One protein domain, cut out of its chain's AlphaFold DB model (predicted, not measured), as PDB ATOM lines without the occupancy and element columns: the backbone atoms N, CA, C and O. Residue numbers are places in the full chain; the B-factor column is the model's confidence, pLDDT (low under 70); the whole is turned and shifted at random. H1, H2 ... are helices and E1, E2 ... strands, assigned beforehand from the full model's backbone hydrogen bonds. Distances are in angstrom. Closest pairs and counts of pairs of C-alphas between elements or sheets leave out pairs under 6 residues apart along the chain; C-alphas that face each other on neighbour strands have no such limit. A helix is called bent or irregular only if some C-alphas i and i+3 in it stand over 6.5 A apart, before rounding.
ATOM      1  N   ILE A   2      13.812  40.461 -43.058       93.62
ATOM      2  CA  ILE A   2      14.777  40.207 -41.971       93.62
ATOM      3  C   ILE A   2      16.233  40.547 -42.347       93.62
ATOM      4  O   ILE A   2      16.883  41.290 -41.624       93.62
ATOM      5  N   GLU A   3      16.697  40.157 -43.538       97.19
ATOM      6  CA  GLU A   3      18.050  40.496 -44.018       97.19
ATOM      7  C   GLU A   3      18.308  42.007 -44.116       97.19
ATOM      8  O   GLU A   3      19.395  42.492 -43.808       97.19
ATOM      9  N   SER A   4      17.300  42.789 -44.513       96.88
ATOM     10  CA  SER A   4      17.419  44.251 -44.539       96.88
ATOM     11  C   SER A   4      17.516  44.829 -43.128       96.88
ATOM     12  O   SER A   4      18.270  45.771 -42.909       96.88
ATOM     13  N   PHE A   5      16.788  44.252 -42.170       96.50
ATOM     14  CA  PHE A   5      16.863  44.663 -40.771       96.50
ATOM     15  C   PHE A   5      18.227  44.320 -40.155       96.50
ATOM     16  O   PHE A   5      18.863  45.187 -39.559       96.50
ATOM     17  N   LYS A   6      18.762  43.122 -40.426       98.56
ATOM     18  CA  LYS A   6      20.127  42.732 -40.039       98.56
ATOM     19  C   LYS A   6      21.195  43.688 -40.565       98.56
ATOM     20  O   LYS A   6      22.145  43.976 -39.844       98.56
ATOM     21  N   LYS A   7      21.036  44.242 -41.776       98.50
ATOM     22  CA  LYS A   7      21.949  45.278 -42.300       98.50
ATOM     23  C   LYS A   7      21.932  46.560 -41.465       98.50
ATOM     24  O   LYS A   7      22.990  47.149 -41.272       98.50
ATOM     25  N   ILE A   8      20.769  46.975 -40.957       97.81
ATOM     26  CA  ILE A   8      20.652  48.138 -40.062       97.81
ATOM     27  C   ILE A   8      21.364  47.848 -38.738       97.81
ATOM     28  O   ILE A   8      22.174  48.662 -38.299       97.81
ATOM     29  N   ILE A   9      21.132  46.667 -38.155       98.56
ATOM     30  CA  ILE A   9      21.803  46.226 -36.923       98.56
ATOM     31  C   ILE A   9      23.321  46.193 -37.125       98.56
ATOM     32  O   ILE A   9      24.060  46.791 -36.349       98.56
ATOM     33  N   SER A  10      23.796  45.566 -38.204       98.75
ATOM     34  CA  SER A  10      25.220  45.513 -38.541       98.75
ATOM     35  C   SER A  10      25.826  46.894 -38.726       98.75
ATOM     36  O   SER A  10      26.933  47.130 -38.250       98.75
ATOM     37  N   PHE A  11      25.128  47.806 -39.398       98.56
ATOM     38  CA  PHE A  11      25.600  49.175 -39.562       98.56
ATOM     39  C   PHE A  11      25.718  49.895 -38.213       98.56
ATOM     40  O   PHE A  11      26.744  50.512 -37.937       98.56
ATOM     41  N   TYR A  12      24.689  49.799 -37.370       98.25
ATOM     42  CA  TYR A  12      24.652  50.482 -36.083       98.25
ATOM     43  C   TYR A  12      25.687  49.917 -35.105       98.25
ATOM     44  O   TYR A  12      26.518  50.666 -34.604       98.25
ATOM     45  N   LEU A  13      25.718  48.599 -34.897       98.62
ATOM     46  CA  LEU A  13      26.615  47.979 -33.918       98.62
ATOM     47  C   LEU A  13      28.092  48.053 -34.321       98.62
ATOM     48  O   LEU A  13      28.949  48.072 -33.443       98.62
ATOM     49  N   ASN A  14      28.421  48.137 -35.616       98.75
ATOM     50  CA  ASN A  14      29.806  48.344 -36.065       98.75
ATOM     51  C   ASN A  14      30.238  49.815 -36.096       98.75
ATOM     52  O   ASN A  14      31.409  50.103 -36.346       98.75
ATOM     53  N   ARG A  15      29.327  50.764 -35.854       98.44
ATOM     54  CA  ARG A  15      29.679  52.182 -35.812       98.44
ATOM     55  C   ARG A  15      30.585  52.456 -34.611       98.44
ATOM     56  O   ARG A  15      30.292  52.039 -33.496       98.44
ATOM     57  N   VAL A  16      31.645  53.227 -34.840       98.62
ATOM     58  CA  VAL A  16      32.461  53.822 -33.776       98.62
ATOM     59  C   VAL A  16      31.828  55.145 -33.359       98.62
ATOM     60  O   VAL A  16      31.569  56.014 -34.199       98.62
ATOM     61  N   ASN A  17      31.526  55.282 -32.073       97.69
ATOM     62  CA  ASN A  17      30.997  56.513 -31.512       97.69
ATOM     63  C   ASN A  17      32.063  57.619 -31.617       97.69
ATOM     64  O   ASN A  17      33.212  57.457 -31.217       97.69
ATOM     65  N   THR A  18      31.680  58.756 -32.196       97.62
ATOM     66  CA  THR A  18      32.591  59.861 -32.524       97.62
ATOM     67  C   THR A  18      33.051  60.667 -31.311       97.62
ATOM     68  O   THR A  18      33.954  61.482 -31.453       97.62
ATOM     69  N   PHE A  19      32.427  60.478 -30.146       96.88
ATOM     70  CA  PHE A  19      32.770  61.193 -28.916       96.88
ATOM     71  C   PHE A  19      33.749  60.412 -28.035       96.88
ATOM     72  O   PHE A  19      34.697  61.002 -27.529       96.88
ATOM     73  N   ASN A  20      33.536  59.103 -27.854       96.88
ATOM     74  CA  ASN A  20      34.375  58.259 -26.991       96.88
ATOM     75  C   ASN A  20      35.306  57.309 -27.774       96.88
ATOM     76  O   ASN A  20      36.193  56.709 -27.177       96.88
ATOM     77  N   GLY A  21      35.136  57.171 -29.094       98.12
ATOM     78  CA  GLY A  21      35.951  56.287 -29.933       98.12
ATOM     79  C   GLY A  21      35.661  54.791 -29.761       98.12
ATOM     80  O   GLY A  21      36.389  53.974 -30.322       98.12
ATOM     81  N   ILE A  22      34.616  54.416 -29.018       98.44
ATOM     82  CA  ILE A  22      34.251  53.021 -28.748       98.44
ATOM     83  C   ILE A  22      33.260  52.542 -29.814       98.44
ATOM     84  O   ILE A  22      32.351  53.272 -30.225       98.44
ATOM     85  N   ARG A  23      33.440  51.315 -30.310       98.56
ATOM     86  CA  ARG A  23      32.463  50.677 -31.199       98.56
ATOM     87  C   ARG A  23      31.191  50.381 -30.408       98.56
ATOM     88  O   ARG A  23      31.278  49.799 -29.338       98.56
ATOM     89  N   ILE A  24      30.021  50.717 -30.947       98.44
ATOM     90  CA  ILE A  24      28.743  50.608 -30.222       98.44
ATOM     91  C   ILE A  24      28.510  49.203 -29.645       98.44
ATOM     92  O   ILE A  24      28.119  49.086 -28.493       98.44
ATOM     93  N   GLY A  25      28.788  48.128 -30.388       98.44
ATOM     94  CA  GLY A  25      28.632  46.768 -29.849       98.44
ATOM     95  C   GLY A  25      29.712  46.314 -28.850       98.44
ATOM     96  O   GLY A  25      29.627  45.184 -28.382       98.44
ATOM     97  N   ASP A  26      30.717  47.144 -28.553       98.62
ATOM     98  CA  ASP A  26      31.715  46.933 -27.489       98.62
ATOM     99  C   ASP A  26      31.523  47.912 -26.311       98.62
ATOM    100  O   ASP A  26      32.318  47.899 -25.373       98.62
ATOM    101  N   ASP A  27      30.521  48.798 -26.363       98.06
ATOM    102  CA  ASP A  27      30.349  49.874 -25.386       98.06
ATOM    103  C   ASP A  27      29.651  49.366 -24.113       98.06
ATOM    104  O   ASP A  27      28.450  49.094 -24.105       98.06
ATOM    105  N   GLU A  28      30.411  49.256 -23.019       96.88
ATOM    106  CA  GLU A  28      29.933  48.769 -21.714       96.88
ATOM    107  C   GLU A  28      28.947  49.731 -21.022       96.88
ATOM    108  O   GLU A  28      28.359  49.380 -20.001       96.88
ATOM    109  N   THR A  29      28.714  50.928 -21.576       97.25
ATOM    110  CA  THR A  29      27.635  51.818 -21.110       97.25
ATOM    111  C   THR A  29      26.251  51.385 -21.605       97.25
ATOM    112  O   THR A  29      25.238  51.838 -21.068       97.25
ATOM    113  N   ILE A  30      26.184  50.503 -22.609       97.75
ATOM    114  CA  ILE A  30      24.934  49.973 -23.155       97.75
ATOM    115  C   ILE A  30      24.576  48.682 -22.420       97.75
ATOM    116  O   ILE A  30      25.236  47.658 -22.578       97.75
ATOM    117  N   LEU A  31      23.480  48.717 -21.659       97.12
ATOM    118  CA  LEU A  31      22.975  47.548 -20.935       97.12
ATOM    119  C   LEU A  31      22.520  46.430 -21.887       97.12
ATOM    120  O   LEU A  31      22.938  45.280 -21.748       97.12
ATOM    121  N   ALA A  32      21.640  46.767 -22.833       98.25
ATOM    122  CA  ALA A  32      21.001  45.804 -23.719       98.25
ATOM    123  C   ALA A  32      20.640  46.412 -25.080       98.25
ATOM    124  O   ALA A  32      20.405  47.616 -25.190       98.25
ATOM    125  N   PHE A  33      20.521  45.557 -26.097       98.44
ATOM    126  CA  PHE A  33      19.829  45.878 -27.344       98.44
ATOM    127  C   PHE A  33      18.483  45.162 -27.384       98.44
ATOM    128  O   PHE A  33      18.420  43.939 -27.270       98.44
ATOM    129  N   GLU A  34      17.411  45.923 -27.574       98.12
ATOM    130  CA  GLU A  34      16.073  45.375 -27.763       98.12
ATOM    131  C   GLU A  34      15.835  45.028 -29.238       98.12
ATOM    132  O   GLU A  34      16.210  45.787 -30.138       98.12
ATOM    133  N   THR A  35      15.223  43.872 -29.508       96.81
ATOM    134  CA  THR A  35      14.975  43.386 -30.880       96.81
ATOM    135  C   THR A  35      14.042  44.298 -31.688       96.81
ATOM    136  O   THR A  35      14.097  44.297 -32.922       96.81
ATOM    137  N   GLY A  36      13.235  45.114 -31.007       94.81
ATOM    138  CA  GLY A  36      12.442  46.214 -31.553       94.81
ATOM    139  C   GLY A  36      11.344  46.641 -30.579       94.81
ATOM    140  O   GLY A  36      10.896  45.825 -29.792       94.81
ATOM    141  N   ASN A  37      10.878  47.888 -30.650       94.69
ATOM    142  CA  ASN A  37       9.825  48.369 -29.751       94.69
ATOM    143  C   ASN A  37       8.436  47.805 -30.113       94.69
ATOM    144  O   ASN A  37       8.024  47.878 -31.275       94.69
ATOM    145  N   GLU A  38       7.699  47.329 -29.110       91.69
ATOM    146  CA  GLU A  38       6.324  46.822 -29.200       91.69
ATOM    147  C   GLU A  38       6.080  45.825 -30.354       91.69
ATOM    148  O   GLU A  38       5.045  45.857 -31.037       91.69
ATOM    149  N   MET A  39       7.042  44.940 -30.621       90.88
ATOM    150  CA  MET A  39       6.991  44.034 -31.763       90.88
ATOM    151  C   MET A  39       5.849  43.031 -31.614       90.88
ATOM    152  O   MET A  39       5.661  42.397 -30.582       90.88
ATOM    153  N   ASN A  40       5.062  42.853 -32.667       87.38
ATOM    154  CA  ASN A  40       3.905  41.967 -32.641       87.38
ATOM    155  C   ASN A  40       3.626  41.405 -34.036       87.38
ATOM    156  O   ASN A  40       4.164  41.868 -35.046       87.38
ATOM    157  N   TRP A  41       2.780  40.382 -34.088       81.81
ATOM    158  CA  TRP A  41       2.482  39.644 -35.304       81.81
ATOM    159  C   TRP A  41       0.981  39.467 -35.512       81.81
ATOM    160  O   TRP A  41       0.230  39.167 -34.581       81.81
ATOM    161  N   GLY A  42       0.552  39.652 -36.763       73.25
ATOM    162  CA  GLY A  42      -0.823  39.456 -37.214       73.25
ATOM    163  C   GLY A  42      -1.036  38.124 -37.930       73.25
ATOM    164  O   GLY A  42      -0.096  37.474 -38.381       73.25
ATOM    165  N   ASN A  43      -2.296  37.726 -38.099       68.75
ATOM    166  CA  ASN A  43      -2.641  36.597 -38.963       68.75
ATOM    167  C   ASN A  43      -2.577  37.030 -40.439       68.75
ATOM    168  O   ASN A  43      -2.800  38.198 -40.750       68.75
ATOM    169  N   GLN A  44      -2.353  36.089 -41.367       61.75
ATOM    170  CA  GLN A  44      -2.155  36.360 -42.809       61.75
ATOM    171  C   GLN A  44      -3.228  37.257 -43.464       61.75
ATOM    172  O   GLN A  44      -2.937  37.906 -44.461       61.75
ATOM    173  N   ASN A  45      -4.433  37.343 -42.887       63.34
ATOM    174  CA  ASN A  45      -5.545  38.150 -43.400       63.34
ATOM    175  C   ASN A  45      -6.062  39.217 -42.416       63.34
ATOM    176  O   ASN A  45      -7.111  39.813 -42.660       63.34
ATOM    177  N   GLN A  46      -5.388  39.437 -41.279       58.50
ATOM    178  CA  GLN A  46      -5.803  40.414 -40.269       58.50
ATOM    179  C   GLN A  46      -4.589  40.961 -39.499       58.50
ATOM    180  O   GLN A  46      -3.831  40.199 -38.901       58.50
ATOM    181  N   THR A  47      -4.451  42.287 -39.418       57.88
ATOM    182  CA  THR A  47      -3.516  42.970 -38.501       57.88
ATOM    183  C   THR A  47      -4.046  42.881 -37.068       57.88
ATOM    184  O   THR A  47      -4.556  43.843 -36.499       57.88
ATOM    185  N   ILE A  48      -4.044  41.671 -36.517       61.47
ATOM    186  CA  ILE A  48      -4.450  41.398 -35.144       61.47
ATOM    187  C   ILE A  48      -3.177  41.228 -34.330       61.47
ATOM    188  O   ILE A  48      -2.546  40.185 -34.388       61.47
ATOM    189  N   HIS A  49      -2.833  42.246 -33.550       68.75
ATOM    190  CA  HIS A  49      -1.605  42.351 -32.754       68.75
ATOM    191  C   HIS A  49      -1.687  41.543 -31.440       68.75
ATOM    192  O   HIS A  49      -1.354  42.020 -30.359       68.75
ATOM    193  N   LYS A  50      -2.237  40.323 -31.524       74.75
ATOM    194  CA  LYS A  50      -2.474  39.419 -30.380       74.75
ATOM    195  C   LYS A  50      -1.347  38.422 -30.158       74.75
ATOM    196  O   LYS A  50      -1.414  37.652 -29.206       74.75
ATOM    197  N   ARG A  51      -0.396  38.358 -31.086       84.75
ATOM    198  CA  ARG A  51       0.703  37.407 -31.038       84.75
ATOM    199  C   ARG A  51       2.031  38.146 -31.003       84.75
ATOM    200  O   ARG A  51       2.133  39.206 -31.627       84.75
ATOM    201  N   PRO A  52       3.028  37.599 -30.306       90.94
ATOM    202  CA  PRO A  52       4.402  38.029 -30.476       90.94
ATOM    203  C   PRO A  52       4.885  37.680 -31.895       90.94
ATOM    204  O   PRO A  52       4.240  36.895 -32.604       90.94
ATOM    205  N   PRO A  53       6.005  38.263 -32.347       91.62
ATOM    206  CA  PRO A  53       6.750  37.763 -33.496       91.62
ATOM    207  C   PRO A  53       7.023  36.253 -33.375       91.62
ATOM    208  O   PRO A  53       7.201  35.753 -32.265       91.62
ATOM    209  N   PRO A  54       7.093  35.512 -34.496       92.94
ATOM    210  CA  PRO A  54       7.493  34.110 -34.463       92.94
ATOM    211  C   PRO A  54       8.847  33.932 -33.768       92.94
ATOM    212  O   PRO A  54       9.781  34.679 -34.066       92.94
ATOM    213  N   ALA A  55       8.979  32.904 -32.923       95.88
ATOM    214  CA  ALA A  55      10.200  32.654 -32.156       95.88
ATOM    215  C   ALA A  55      11.466  32.630 -33.022       95.88
ATOM    216  O   ALA A  55      12.483  33.230 -32.675       95.88
ATOM    217  N   SER A  56      11.382  32.002 -34.199       96.31
ATOM    218  CA  SER A  56      12.484  31.932 -35.159       96.31
ATOM    219  C   SER A  56      12.990  33.308 -35.593       96.31
ATOM    220  O   SER A  56      14.193  33.480 -35.748       96.31
ATOM    221  N   TRP A  57      12.106  34.300 -35.737       96.00
ATOM    222  CA  TRP A  57      12.502  35.665 -36.074       96.00
ATOM    223  C   TRP A  57      13.272  36.314 -34.921       96.00
ATOM    224  O   TRP A  57      14.364  36.840 -35.138       96.00
ATOM    225  N   THR A  58      12.735  36.246 -33.699       97.31
ATOM    226  CA  THR A  58      13.365  36.859 -32.521       97.31
ATOM    227  C   THR A  58      14.727  36.229 -32.237       97.31
ATOM    228  O   THR A  58      15.710  36.947 -32.063       97.31
ATOM    229  N   ILE A  59      14.816  34.896 -32.278       98.44
ATOM    230  CA  ILE A  59      16.063  34.155 -32.050       98.44
ATOM    231  C   ILE A  59      17.101  34.483 -33.130       98.44
ATOM    232  O   ILE A  59      18.261  34.720 -32.802       98.44
ATOM    233  N   GLU A  60      16.708  34.555 -34.404       98.50
ATOM    234  CA  GLU A  60      17.625  34.878 -35.503       98.50
ATOM    235  C   GLU A  60      18.181  36.313 -35.401       98.50
ATOM    236  O   GLU A  60      19.357  36.554 -35.699       98.50
ATOM    237  N   ILE A  61      17.369  37.275 -34.951       98.56
ATOM    238  CA  ILE A  61      17.825  38.646 -34.680       98.56
ATOM    239  C   ILE A  61      18.730  38.702 -33.450       98.56
ATOM    240  O   ILE A  61      19.791  39.328 -33.512       98.56
ATOM    241  N   ALA A  62      18.365  38.014 -32.368       98.75
ATOM    242  CA  ALA A  62      19.170  37.943 -31.154       98.75
ATOM    243  C   ALA A  62      20.555  37.331 -31.425       98.75
ATOM    244  O   ALA A  62      21.573  37.893 -31.022       98.75
ATOM    245  N   GLN A  63      20.617  36.242 -32.198       98.69
ATOM    246  CA  GLN A  63      21.869  35.636 -32.664       98.69
ATOM    247  C   GLN A  63      22.729  36.622 -33.457       98.69
ATOM    248  O   GLN A  63      23.936  36.722 -33.229       98.69
ATOM    249  N   HIS A  64      22.116  37.378 -34.373       98.81
ATOM    250  CA  HIS A  64      22.829  38.379 -35.166       98.81
ATOM    251  C   HIS A  64      23.406  39.495 -34.287       98.81
ATOM    252  O   HIS A  64      24.573  39.850 -34.448       98.81
ATOM    253  N   ILE A  65      22.636  39.992 -33.314       98.81
ATOM    254  CA  ILE A  65      23.114  40.974 -32.330       98.81
ATOM    255  C   ILE A  65      24.274  40.391 -31.518       98.81
ATOM    256  O   ILE A  65      25.340  41.001 -31.486       98.81
ATOM    257  N   LYS A  66      24.129  39.192 -30.936       98.75
ATOM    258  CA  LYS A  66      25.187  38.533 -30.148       98.75
ATOM    259  C   LYS A  66      26.467  38.295 -30.953       98.75
ATOM    260  O   LYS A  66      27.555  38.400 -30.399       98.75
ATOM    261  N   SER A  67      26.371  38.045 -32.261       98.69
ATOM    262  CA  SER A  67      27.557  37.916 -33.124       98.69
ATOM    263  C   SER A  67      28.361  39.218 -33.267       98.69
ATOM    264  O   SER A  67      29.558  39.177 -33.542       98.69
ATOM    265  N   LEU A  68      27.714  40.372 -33.063       98.81
ATOM    266  CA  LEU A  68      28.291  41.714 -33.192       98.81
ATOM    267  C   LEU A  68      28.534  42.403 -31.843       98.81
ATOM    268  O   LEU A  68      29.296  43.366 -31.780       98.81
ATOM    269  N   ALA A  69      27.861  41.964 -30.784       98.69
ATOM    270  CA  ALA A  69      27.930  42.510 -29.435       98.69
ATOM    271  C   ALA A  69      27.852  41.360 -28.411       98.69
ATOM    272  O   ALA A  69      26.856  41.218 -27.700       98.69
ATOM    273  N   PRO A  70      28.876  40.487 -28.345       98.00
ATOM    274  CA  PRO A  70      28.797  39.224 -27.603       98.00
ATOM    275  C   PRO A  70      28.671  39.392 -26.085       98.00
ATOM    276  O   PRO A  70      28.233  38.465 -25.407       98.00
ATOM    277  N   LYS A  71      29.052  40.558 -25.548       97.75
ATOM    278  CA  LYS A  71      28.977  40.874 -24.113       97.75
ATOM    279  C   LYS A  71      27.710  41.633 -23.714       97.75
ATOM    280  O   LYS A  71      27.398  41.679 -22.530       97.75
ATOM    281  N   THR A  72      27.002  42.235 -24.668       98.44
ATOM    282  CA  THR A  72      25.811  43.047 -24.390       98.44
ATOM    283  C   THR A  72      24.582  42.151 -24.269       98.44
ATOM    284  O   THR A  72      24.463  41.141 -24.973       98.44
ATOM    285  N   LEU A  73      23.658  42.500 -23.372       98.69
ATOM    286  CA  LEU A  73      22.409  41.759 -23.219       98.69
ATOM    287  C   LEU A  73      21.496  41.976 -24.437       98.69
ATOM    288  O   LEU A  73      21.550  43.011 -25.104       98.69
ATOM    289  N   VAL A  74      20.639  41.005 -24.732       98.81
ATOM    290  CA  VAL A  74      19.570  41.131 -25.726       98.81
ATOM    291  C   VAL A  74      18.229  41.060 -25.018       98.81
ATOM    292  O   VAL A  74      17.956  40.112 -24.281       98.81
ATOM    293  N   MET A  75      17.401  42.071 -25.266       98.69
ATOM    294  CA  MET A  75      16.035  42.156 -24.768       98.69
ATOM    295  C   MET A  75      15.053  41.782 -25.877       98.69
ATOM    296  O   MET A  75      15.135  42.303 -26.992       98.69
ATOM    297  N   ASP A  76      14.131  40.869 -25.588       98.06
ATOM    298  CA  ASP A  76      12.991  40.621 -26.465       98.06
ATOM    299  C   ASP A  76      11.988  41.768 -26.326       98.06
ATOM    300  O   ASP A  76      11.396  41.931 -25.264       98.06
ATOM    301  N   GLY A  77      11.792  42.535 -27.402       94.62
ATOM    302  CA  GLY A  77      10.825  43.632 -27.443       94.62
ATOM    303  C   GLY A  77       9.439  43.235 -27.956       94.62
ATOM    304  O   GLY A  77       8.700  44.050 -28.515       94.62
ATOM    305  N   SER A  78       9.084  41.954 -27.842       93.88
ATOM    306  CA  SER A  78       7.739  41.463 -28.125       93.88
ATOM    307  C   SER A  78       6.702  42.116 -27.213       93.88
ATOM    308  O   SER A  78       6.823  42.115 -25.994       93.88
ATOM    309  N   PHE A  79       5.613  42.588 -27.810       89.94
ATOM    310  CA  PHE A  79       4.465  43.137 -27.105       89.94
ATOM    311  C   PHE A  79       3.167  42.658 -27.748       89.94
ATOM    312  O   PHE A  79       2.479  43.363 -28.495       89.94
ATOM    313  N   SER A  80       2.819  41.405 -27.465       81.69
ATOM    314  CA  SER A  80       1.485  40.906 -27.775       81.69
ATOM    315  C   SER A  80       0.501  41.527 -26.779       81.69
ATOM    316  O   SER A  80       0.691  41.407 -25.577       81.69
ATOM    317  N   ARG A  81      -0.593  42.161 -27.229       76.31
ATOM    318  CA  ARG A  81      -1.661  42.665 -26.326       76.31
ATOM    319  C   ARG A  81      -2.533  41.525 -25.765       76.31
ATOM    320  O   ARG A  81      -3.744  41.671 -25.588       76.31
ATOM    321  N   ASN A  82      -1.926  40.364 -25.550       82.31
ATOM    322  CA  ASN A  82      -2.495  39.193 -24.916       82.31
ATOM    323  C   ASN A  82      -1.480  38.673 -23.885       82.31
ATOM    324  O   ASN A  82      -0.637  37.851 -24.238       82.31
ATOM    325  N   PRO A  83      -1.560  39.112 -22.618       83.44
ATOM    326  CA  PRO A  83      -0.588  38.743 -21.586       83.44
ATOM    327  C   PRO A  83      -0.426  37.231 -21.381       83.44
ATOM    328  O   PRO A  83       0.631  36.777 -20.973       83.44
ATOM    329  N   THR A  84      -1.437  36.419 -21.716       84.50
ATOM    330  CA  THR A  84      -1.338  34.946 -21.656       84.50
ATOM    331  C   THR A  84      -0.536  34.341 -22.814       84.50
ATOM    332  O   THR A  84      -0.447  33.124 -22.948       84.50
ATOM    333  N   SER A  85      -0.054  35.169 -23.734       87.62
ATOM    334  CA  SER A  85       0.735  34.801 -24.907       87.62
ATOM    335  C   SER A  85       1.703  35.939 -25.234       87.62
ATOM    336  O   SER A  85       1.778  36.368 -26.382       87.62
ATOM    337  N   ALA A  86       2.368  36.507 -24.222       92.19
ATOM    338  CA  ALA A  86       3.278  37.639 -24.399       92.19
ATOM    339  C   ALA A  86       4.508  37.274 -25.247       92.19
ATOM    340  O   ALA A  86       4.927  38.086 -26.069       92.19
ATOM    341  N   TRP A  87       4.992  36.032 -25.123       95.75
ATOM    342  CA  TRP A  87       6.109  35.457 -25.881       95.75
ATOM    343  C   TRP A  87       5.781  34.031 -26.345       95.75
ATOM    344  O   TRP A  87       4.913  33.373 -25.766       95.75
ATOM    345  N   GLU A  88       6.457  33.567 -27.397       94.25
ATOM    346  CA  GLU A  88       6.475  32.143 -27.760       94.25
ATOM    347  C   GLU A  88       7.450  31.407 -26.819       94.25
ATOM    348  O   GLU A  88       8.502  31.949 -26.463       94.25
ATOM    349  N   GLU A  89       7.106  30.182 -26.419       93.94
ATOM    350  CA  GLU A  89       7.848  29.406 -25.411       93.94
ATOM    351  C   GLU A  89       9.308  29.169 -25.824       93.94
ATOM    352  O   GLU A  89      10.221  29.330 -25.018       93.94
ATOM    353  N   GLU A  90       9.564  28.926 -27.112       97.25
ATOM    354  CA  GLU A  90      10.913  28.664 -27.619       97.25
ATOM    355  C   GLU A  90      11.863  29.863 -27.472       97.25
ATOM    356  O   GLU A  90      13.083  29.683 -27.445       97.25
ATOM    357  N   VAL A  91      11.340  31.093 -27.394       97.44
ATOM    358  CA  VAL A  91      12.185  32.275 -27.160       97.44
ATOM    359  C   VAL A  91      12.621  32.349 -25.703       97.44
ATOM    360  O   VAL A  91      13.770  32.713 -25.451       97.44
ATOM    361  N   LEU A  92      11.748  31.968 -24.763       97.56
ATOM    362  CA  LEU A  92      12.043  31.969 -23.324       97.56
ATOM    363  C   LEU A  92      13.221  31.039 -22.989       97.56
ATOM    364  O   LEU A  92      14.049  31.386 -22.152       97.56
ATOM    365  N   ASP A  93      13.368  29.933 -23.725       97.81
ATOM    366  CA  ASP A  93      14.491  28.991 -23.598       97.81
ATOM    367  C   ASP A  93      15.734  29.357 -24.431       97.81
ATOM    368  O   ASP A  93      16.768  28.684 -24.371       97.81
ATOM    369  N   SER A  94      15.681  30.422 -25.235       98.25
ATOM    370  CA  SER A  94      16.781  30.772 -26.135       98.25
ATOM    371  C   SER A  94      18.035  31.206 -25.363       98.25
ATOM    372  O   SER A  94      17.961  32.094 -24.510       98.25
ATOM    373  N   PRO A  95      19.237  30.695 -25.698       98.00
ATOM    374  CA  PRO A  95      20.484  31.157 -25.081       98.00
ATOM    375  C   PRO A  95      20.934  32.534 -25.595       98.00
ATOM    376  O   PRO A  95      21.929  33.072 -25.120       98.00
ATOM    377  N   TYR A  96      20.242  33.093 -26.592       98.69
ATOM    378  CA  TYR A  96      20.603  34.368 -27.216       98.69
ATOM    379  C   TYR A  96      19.786  35.554 -26.698       98.69
ATOM    380  O   TYR A  96      20.137  36.689 -27.010       98.69
ATOM    381  N   VAL A  97      18.715  35.291 -25.943       98.69
ATOM    382  CA  VAL A  97      17.834  36.302 -25.349       98.69
ATOM    383  C   VAL A  97      18.002  36.258 -23.834       98.69
ATOM    384  O   VAL A  97      17.887  35.196 -23.217       98.69
ATOM    385  N   ASP A  98      18.303  37.408 -23.238       98.50
ATOM    386  CA  ASP A  98      18.655  37.511 -21.820       98.50
ATOM    387  C   ASP A  98      17.532  38.151 -20.994       98.50
ATOM    388  O   ASP A  98      17.277  37.741 -19.858       98.50
ATOM    389  N   LEU A  99      16.867  39.159 -21.569       98.38
ATOM    390  CA  LEU A  99      15.863  39.988 -20.907       98.38
ATOM    391  C   LEU A  99      14.523  39.906 -21.643       98.38
ATOM    392  O   LEU A  99      14.488  39.900 -22.873       98.38
ATOM    393  N   PHE A 100      13.429  39.927 -20.891       98.38
ATOM    394  CA  PHE A 100      12.070  39.990 -21.427       98.38
ATOM    395  C   PHE A 100      11.358  41.211 -20.854       98.38
ATOM    396  O   PHE A 100      11.333  41.393 -19.633       98.38
ATOM    397  N   SER A 101      10.806  42.050 -21.732       96.88
ATOM    398  CA  SER A 101      10.109  43.277 -21.357       96.88
ATOM    399  C   SER A 101       8.623  43.223 -21.700       96.88
ATOM    400  O   SER A 101       8.204  42.615 -22.681       96.88
ATOM    401  N   TYR A 102       7.799  43.864 -20.873       95.38
ATOM    402  CA  TYR A 102       6.394  44.107 -21.195       95.38
ATOM    403  C   TYR A 102       5.970  45.495 -20.716       95.38
ATOM    404  O   TYR A 102       6.561  46.037 -19.776       95.38
ATOM    405  N   HIS A 103       4.977  46.088 -21.384       94.56
ATOM    406  CA  HIS A 103       4.547  47.465 -21.133       94.56
ATOM    407  C   HIS A 103       3.223  47.507 -20.363       94.56
ATOM    408  O   HIS A 103       2.282  46.774 -20.680       94.56
ATOM    409  N   PHE A 104       3.133  48.387 -19.365       92.69
ATOM    410  CA  PHE A 104       1.978  48.508 -18.473       92.69
ATOM    411  C   PHE A 104       1.412  49.926 -18.488       92.69
ATOM    412  O   PHE A 104       1.891  50.811 -17.776       92.69
ATOM    413  N   TYR A 105       0.349  50.136 -19.264       91.12
ATOM    414  CA  TYR A 105      -0.254  51.453 -19.409       91.12
ATOM    415  C   TYR A 105      -1.647  51.540 -18.793       91.12
ATOM    416  O   TYR A 105      -2.554  50.768 -19.106       91.12
ATOM    417  N   GLY A 106      -1.830  52.542 -17.935       87.56
ATOM    418  CA  GLY A 106      -3.003  52.648 -17.084       87.56
ATOM    419  C   GLY A 106      -3.015  51.585 -15.982       87.56
ATOM    420  O   GLY A 106      -2.136  50.734 -15.868       87.56
ATOM    421  N   GLU A 107      -4.027  51.647 -15.123       80.06
ATOM    422  CA  GLU A 107      -4.089  50.798 -13.924       80.06
ATOM    423  C   GLU A 107      -4.432  49.337 -14.250       80.06
ATOM    424  O   GLU A 107      -3.960  48.425 -13.577       80.06
ATOM    425  N   GLY A 108      -5.215  49.100 -15.307       80.06
ATOM    426  CA  GLY A 108      -5.716  47.767 -15.648       80.06
ATOM    427  C   GLY A 108      -4.642  46.781 -16.108       80.06
ATOM    428  O   GLY A 108      -4.763  45.594 -15.824       80.06
ATOM    429  N   ASP A 109      -3.586  47.245 -16.781       86.62
ATOM    430  CA  ASP A 109      -2.537  46.354 -17.289       86.62
ATOM    431  C   ASP A 109      -1.687  45.780 -16.137       86.62
ATOM    432  O   ASP A 109      -1.206  44.650 -16.223       86.62
ATOM    433  N   THR A 110      -1.547  46.512 -15.025       87.25
ATOM    434  CA  THR A 110      -0.669  46.137 -13.896       87.25
ATOM    435  C   THR A 110      -1.031  44.796 -13.247       87.25
ATOM    436  O   THR A 110      -0.161  44.120 -12.702       87.25
ATOM    437  N   GLN A 111      -2.282  44.344 -13.379       89.19
ATOM    438  CA  GLN A 111      -2.739  43.046 -12.866       89.19
ATOM    439  C   GLN A 111      -2.002  41.846 -13.488       89.19
ATOM    440  O   GLN A 111      -1.992  40.762 -12.911       89.19
ATOM    441  N   PHE A 112      -1.399  42.021 -14.669       91.25
ATOM    442  CA  PHE A 112      -0.675  40.960 -15.372       91.25
ATOM    443  C   PHE A 112       0.799  40.858 -14.970       91.25
ATOM    444  O   PHE A 112       1.491  39.957 -15.438       91.25
ATOM    445  N   PHE A 113       1.287  41.749 -14.103       94.19
ATOM    446  CA  PHE A 113       2.690  41.784 -13.701       94.19
ATOM    447  C   PHE A 113       3.189  40.430 -13.180       94.19
ATOM    448  O   PHE A 113       4.163  39.894 -13.703       94.19
ATOM    449  N   GLN A 114       2.497  39.852 -12.192       94.94
ATOM    450  CA  GLN A 114       2.977  38.644 -11.520       94.94
ATOM    451  C   GLN A 114       3.026  37.438 -12.467       94.94
ATOM    452  O   GLN A 114       4.027  36.734 -12.497       94.94
ATOM    453  N   ILE A 115       1.989  37.235 -13.291       95.06
ATOM    454  CA  ILE A 115       1.947  36.101 -14.229       95.06
ATOM    455  C   ILE A 115       3.035  36.201 -15.308       95.06
ATOM    456  O   ILE A 115       3.655  35.193 -15.634       95.06
ATOM    457  N   LEU A 116       3.305  37.406 -15.824       96.06
ATOM    458  CA  LEU A 116       4.360  37.632 -16.816       96.06
ATOM    459  C   LEU A 116       5.751  37.446 -16.202       96.06
ATOM    460  O   LEU A 116       6.603  36.778 -16.784       96.06
ATOM    461  N   GLN A 117       5.965  37.987 -15.001       97.12
ATOM    462  CA  GLN A 117       7.214  37.808 -14.270       97.12
ATOM    463  C   GLN A 117       7.486  36.328 -13.968       97.12
ATOM    464  O   GLN A 117       8.606  35.862 -14.180       97.12
ATOM    465  N   ASP A 118       6.487  35.593 -13.479       96.81
ATOM    466  CA  ASP A 118       6.634  34.180 -13.122       96.81
ATOM    467  C   ASP A 118       6.883  33.310 -14.355       96.81
ATOM    468  O   ASP A 118       7.720  32.411 -14.295       96.81
ATOM    469  N   GLN A 119       6.232  33.618 -15.485       97.12
ATOM    470  CA  GLN A 119       6.512  32.959 -16.759       97.12
ATOM    471  C   GLN A 119       7.990  33.101 -17.131       97.12
ATOM    472  O   GLN A 119       8.654  32.104 -17.373       97.12
ATOM    473  N   VAL A 120       8.533  34.319 -17.126       97.94
ATOM    474  CA  VAL A 120       9.938  34.564 -17.492       97.94
ATOM    475  C   VAL A 120      10.903  33.906 -16.495       97.94
ATOM    476  O   VAL A 120      11.888  33.284 -16.895       97.94
ATOM    477  N   ARG A 121      10.609  33.983 -15.191       97.62
ATOM    478  CA  ARG A 121      11.446  33.381 -14.139       97.62
ATOM    479  C   ARG A 121      11.462  31.854 -14.175       97.62
ATOM    480  O   ARG A 121      12.473  31.273 -13.791       97.62
ATOM    481  N   ALA A 122      10.395  31.206 -14.647       97.75
ATOM    482  CA  ALA A 122      10.350  29.751 -14.803       97.75
ATOM    483  C   ALA A 122      11.406  29.218 -15.791       97.75
ATOM    484  O   ALA A 122      11.808  28.064 -15.673       97.75
ATOM    485  N   HIS A 123      11.891  30.067 -16.701       97.88
ATOM    486  CA  HIS A 123      12.967  29.765 -17.651       97.88
ATOM    487  C   HIS A 123      14.331  30.335 -17.216       97.88
ATOM    488  O   HIS A 123      15.246  30.457 -18.028       97.88
ATOM    489  N   GLU A 124      14.477  30.730 -15.944       97.44
ATOM    490  CA  GLU A 124      15.706  31.327 -15.393       97.44
ATOM    491  C   GLU A 124      16.139  32.622 -16.117       97.44
ATOM    492  O   GLU A 124      17.320  32.977 -16.168       97.44
ATOM    493  N   LYS A 125      15.171  33.358 -16.678       98.06
ATOM    494  CA  LYS A 125      15.382  34.631 -17.380       98.06
ATOM    495  C   LYS A 125      15.005  35.833 -16.516       98.06
ATOM    496  O   LYS A 125      14.328  35.714 -15.493       98.06
ATOM    497  N   THR A 126      15.440  37.019 -16.942       98.00
ATOM    498  CA  THR A 126      15.166  38.272 -16.225       98.00
ATOM    499  C   THR A 126      14.009  39.033 -16.865       98.00
ATOM    500  O   THR A 126      14.035  39.339 -18.056       98.00
ATOM    501  N   PHE A 127      13.014  39.380 -16.047       98.19
ATOM    502  CA  PHE A 127      11.894  40.232 -16.439       98.19
ATOM    503  C   PHE A 127      12.149  41.697 -16.060       98.19
ATOM    504  O   PHE A 127      12.652  41.980 -14.966       98.19
ATOM    505  N   ILE A 128      11.775  42.615 -16.952       97.44
ATOM    506  CA  ILE A 128      11.849  44.071 -16.774       97.44
ATOM    507  C   ILE A 128      10.529  44.693 -17.238       97.44
ATOM    508  O   ILE A 128       9.925  44.248 -18.211       97.44
ATOM    509  N   ILE A 129      10.081  45.761 -16.582       97.31
ATOM    510  CA  ILE A 129       8.980  46.573 -17.106       97.31
ATOM    511  C   ILE A 129       9.553  47.594 -18.091       97.31
ATOM    512  O   ILE A 129      10.159  48.585 -17.681       97.31
ATOM    513  N   GLY A 130       9.377  47.319 -19.387       96.56
ATOM    514  CA  GLY A 130       9.967  48.093 -20.487       96.56
ATOM    515  C   GLY A 130       9.402  49.505 -20.604       96.56
ATOM    516  O   GLY A 130      10.144  50.445 -20.861       96.56
ATOM    517  N   GLU A 131       8.107  49.659 -20.336       96.56
ATOM    518  CA  GLU A 131       7.419  50.947 -20.271       96.56
ATOM    519  C   GLU A 131       6.275  50.855 -19.256       96.56
ATOM    520  O   GLU A 131       5.587  49.833 -19.161       96.56
ATOM    521  N   HIS A 132       6.026  51.922 -18.505       96.12
ATOM    522  CA  HIS A 132       4.799  52.051 -17.727       96.12
ATOM    523  C   HIS A 132       4.372  53.505 -17.547       96.12
ATOM    524  O   HIS A 132       5.174  54.431 -17.672       96.12
ATOM    525  N   GLY A 133       3.099  53.715 -17.210       95.69
ATOM    526  CA  GLY A 133       2.599  55.033 -16.837       95.69
ATOM    527  C   GLY A 133       1.110  55.205 -17.094       95.69
ATOM    528  O   GLY A 133       0.346  54.244 -17.177       95.69
ATOM    529  N   PHE A 134       0.697  56.464 -17.224       93.56
ATOM    530  CA  PHE A 134      -0.680  56.875 -17.537       93.56
ATOM    531  C   PHE A 134      -1.714  56.482 -16.472       93.56
ATOM    532  O   PHE A 134      -2.907  56.357 -16.762       93.56
ATOM    533  N   TYR A 135      -1.278  56.312 -15.223       94.19
ATOM    534  CA  TYR A 135      -2.190  56.100 -14.101       94.19
ATOM    535  C   TYR A 135      -3.075  57.318 -13.889       94.19
ATOM    536  O   TYR A 135      -2.672  58.454 -14.164       94.19
ATOM    537  N   SER A 136      -4.286  57.081 -13.384       93.06
ATOM    538  CA  SER A 136      -5.287  58.134 -13.252       93.06
ATOM    539  C   SER A 136      -4.756  59.287 -12.413       93.06
ATOM    540  O   SER A 136      -5.013  60.446 -12.749       93.06
ATOM    541  N   GLN A 137      -4.035  58.964 -11.338       93.50
ATOM    542  CA  GLN A 137      -3.499  59.871 -10.329       93.50
ATOM    543  C   GLN A 137      -2.012  59.568 -10.072       93.50
ATOM    544  O   GLN A 137      -1.596  58.409 -10.080       93.50
ATOM    545  N   ALA A 138      -1.212  60.604  -9.823       94.25
ATOM    546  CA  ALA A 138       0.225  60.501  -9.572       94.25
ATOM    547  C   ALA A 138       0.545  59.695  -8.304       94.25
ATOM    548  O   ALA A 138       1.576  59.041  -8.200       94.25
ATOM    549  N   GLU A 139      -0.381  59.707  -7.353       93.94
ATOM    550  CA  GLU A 139      -0.312  59.004  -6.079       93.94
ATOM    551  C   GLU A 139      -0.310  57.470  -6.250       93.94
ATOM    552  O   GLU A 139       0.039  56.753  -5.318       93.94
ATOM    553  N   THR A 140      -0.644  56.958  -7.441       94.69
ATOM    554  CA  THR A 140      -0.569  55.526  -7.779       94.69
ATOM    555  C   THR A 140       0.869  55.053  -8.044       94.69
ATOM    556  O   THR A 140       1.160  53.872  -7.866       94.69
ATOM    557  N   TYR A 141       1.784  55.944  -8.446       96.38
ATOM    558  CA  TYR A 141       3.154  55.563  -8.820       96.38
ATOM    559  C   TYR A 141       3.956  54.928  -7.668       96.38
ATOM    560  O   TYR A 141       4.540  53.871  -7.901       96.38
ATOM    561  N   PRO A 142       3.956  55.465  -6.429       95.44
ATOM    562  CA  PRO A 142       4.633  54.814  -5.304       95.44
ATOM    563  C   PRO A 142       4.172  53.369  -5.071       95.44
ATOM    564  O   PRO A 142       5.000  52.467  -4.993       95.44
ATOM    565  N   ALA A 143       2.857  53.128  -5.058       93.75
ATOM    566  CA  ALA A 143       2.305  51.786  -4.861       93.75
ATOM    567  C   ALA A 143       2.640  50.837  -6.027       93.75
ATOM    568  O   ALA A 143       2.799  49.633  -5.832       93.75
ATOM    569  N   PHE A 144       2.752  51.359  -7.253       95.50
ATOM    570  CA  PHE A 144       3.247  50.583  -8.386       95.50
ATOM    571  C   PHE A 144       4.708  50.159  -8.172       95.50
ATOM    572  O   PHE A 144       5.017  48.979  -8.325       95.50
ATOM    573  N   TYR A 145       5.583  51.084  -7.767       96.31
ATOM    574  CA  TYR A 145       6.999  50.788  -7.531       96.31
ATOM    575  C   TYR A 145       7.224  49.798  -6.382       96.31
ATOM    576  O   TYR A 145       8.081  48.929  -6.500       96.31
ATOM    577  N   GLU A 146       6.424  49.860  -5.314       93.06
ATOM    578  CA  GLU A 146       6.464  48.873  -4.222       93.06
ATOM    579  C   GLU A 146       6.100  47.453  -4.691       93.06
ATOM    580  O   GLU A 146       6.652  46.469  -4.197       93.06
ATOM    581  N   ASN A 147       5.188  47.332  -5.661       92.69
ATOM    582  CA  ASN A 147       4.737  46.043  -6.189       92.69
ATOM    583  C   ASN A 147       5.624  45.497  -7.321       92.69
ATOM    584  O   ASN A 147       5.616  44.291  -7.584       92.69
ATOM    585  N   ALA A 148       6.384  46.356  -8.002       93.75
ATOM    586  CA  ALA A 148       7.236  45.984  -9.124       93.75
ATOM    587  C   ALA A 148       8.523  45.272  -8.658       93.75
ATOM    588  O   ALA A 148       9.619  45.820  -8.698       93.75
ATOM    589  N   THR A 149       8.405  44.001  -8.270       93.75
ATOM    590  CA  THR A 149       9.501  43.146  -7.754       93.75
ATOM    591  C   THR A 149      10.463  42.588  -8.820       93.75
ATOM    592  O   THR A 149      11.194  41.619  -8.574       93.75
ATOM    593  N   CYS A 150      10.443  43.162 -10.021       95.94
ATOM    594  CA  CYS A 150      11.288  42.773 -11.151       95.94
ATOM    595  C   CYS A 150      12.645  43.497 -11.115       95.94
ATOM    596  O   CYS A 150      12.931  44.242 -10.182       95.94
ATOM    597  N   ALA A 151      13.502  43.285 -12.120       95.31
ATOM    598  CA  ALA A 151      14.846  43.874 -12.120       95.31
ATOM    599  C   ALA A 151      14.864  45.402 -12.330       95.31
ATOM    600  O   ALA A 151      15.870  46.047 -12.043       95.31
ATOM    601  N   GLY A 152      13.774  45.987 -12.830       95.81
ATOM    602  CA  GLY A 152      13.647  47.428 -13.023       95.81
ATOM    603  C   GLY A 152      12.421  47.806 -13.847       95.81
ATOM    604  O   GLY A 152      11.786  46.956 -14.475       95.81
ATOM    605  N   THR A 153      12.094  49.096 -13.844       96.31
ATOM    606  CA  THR A 153      10.931  49.651 -14.545       96.31
ATOM    607  C   THR A 153      11.278  50.976 -15.210       96.31
ATOM    608  O   THR A 153      11.972  51.791 -14.598       96.31
ATOM    609  N   PHE A 154      10.752  51.245 -16.406       97.00
ATOM    610  CA  PHE A 154      10.962  52.524 -17.093       97.00
ATOM    611  C   PHE A 154       9.655  53.294 -17.288       97.00
ATOM    612  O   PHE A 154       8.741  52.835 -17.970       97.00
ATOM    613  N   VAL A 155       9.563  54.489 -16.702       97.19
ATOM    614  CA  VAL A 155       8.396  55.359 -16.883       97.19
ATOM    615  C   VAL A 155       8.391  55.972 -18.285       97.19
ATOM    616  O   VAL A 155       9.395  56.521 -18.746       97.19
ATOM    617  N   TRP A 156       7.248  55.914 -18.962       96.12
ATOM    618  CA  TRP A 156       7.067  56.504 -20.281       96.12
ATOM    619  C   TRP A 156       6.431  57.903 -20.189       96.12
ATOM    620  O   TRP A 156       5.316  58.056 -19.695       96.12
ATOM    621  N   SER A 157       7.070  58.964 -20.679       94.62
ATOM    622  CA  SER A 157       8.464  59.039 -21.141       94.62
ATOM    623  C   SER A 157       9.110  60.338 -20.687       94.62
ATOM    624  O   SER A 157       8.429  61.331 -20.450       94.62
TER     625      SER A 157
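AT A GLANCE: This is residues 2 to 157 of the 397 residues of an uncharacterized protein of Puccinia graminis f. sp. tritici (UniProt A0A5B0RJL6). A strongly twisted sheet of five parallel strands, curled like part of a barrel, runs through the domain; H2 packs on it at E1 and E4, H4 packs on it along E5 and E6, and H5 lies by E6 and E7. H1 lies side by side with H2, farther out from the sheet, while the small hairpin E2 and E3 is set off from the five-strand sheet. The printed part has 156 residues with five named helices and seven named strands, in the order H1 E1 E2 E3 H2 E4 H3 E5 H4 E6 H5 E7. The sheet's order is E1, E4, E5, E6, E7, and the class is mixed, helices and strands. The whole is compact, with a radius of gyration of the C-alphas of 16.5 A and spans of 44 by 42 by 28 A.

IN THESE COORDINATES: Begin in the large sheet with E6, residues 126 to 133, its longest strand: find C-alpha 126 at (15.166, 38.272, -16.225) and go 21.0 A to C-alpha 133 at (2.599, 55.033, -16.837). Beside it look for E5, residues 99 to 105, 19.8 A long, and E7, residues 153 to 155. E4, residues 73 to 76, measures 10.0 A, and E1 is residues 32 to 34. H4, residues 106 to 122, is the longest helix at 26.6 A; H2, residues 55 to 68, measures 20.3 A, and H5, residues 140 to 147, 11.0 A. H3 is residues 89 to 92. H1, residues 2 to 13, begins at C-alpha 2, at (14.777, 40.207, -41.971), and measures 16.3 A. The small sheet has E2, residues 41 to 43, and E3, residues 46 to 51, 11.7 A long.

HOW THE PARTS SIT: Start with E5 and E6, parallel at 22 degrees, where N 104 and O 131 are 2.9 A apart, within hydrogen-bond range. On the other side of E6, N 132 and O 154 of E7 are 2.9 A apart. E4 is staggered: its residues 75 to 76 pair with E5, with N 76 and O 99 at 2.9 A, and its residues 73 to 75 with E1, with N 33 and O 73 at 2.9 A. E4, H3, E5; E5, H4, E6; and E6, H5, E7 are strand-helix-strand units, parallel neighbour strands with a helix between, each with a right-handed crossover. The sheet with H2, H4 and H5 on one face makes two layers, strands and helices. H4 lies over E5 and E6 at a height of 8.7 A; its closest C-alphas to E6 are those of Gln 117 and Phe 127, 5.7 A. It is irregular, with C-alphas 111 and 114 7.3 A apart, and has a kink of 36 degrees near residue 113. H2 lies over E4 and, only just, over E1, with 3 of its C-alphas there; its height is 9.5 A. H1 and H2 touch, closest at the C-alphas of Leu 13 and Leu 68, 6.5 A, at a shallow tilt of 30 degrees, the same way. H2 touches H3 with residues 55 to 59 alone. In the hairpin E2 and E3, antiparallel, N 41 and O 51 are 2.8 A apart. In H1, H2 and H5 every O i to N i+4 pair is within hydrogen-bond range, in H4 7 of 13; H3 is too short for such a pair.

THE WHOLE: The C-alphas farthest apart are those of Asn 20 and Asn 45, 47.6 A. The printed part has no cut. The links H1 to E1 and E4 to H3 are long; look for them at residues 14 to 31 and 77 to 88. The mean pLDDT of the printed part is 93.5, and residues 43 to 49 are under 70.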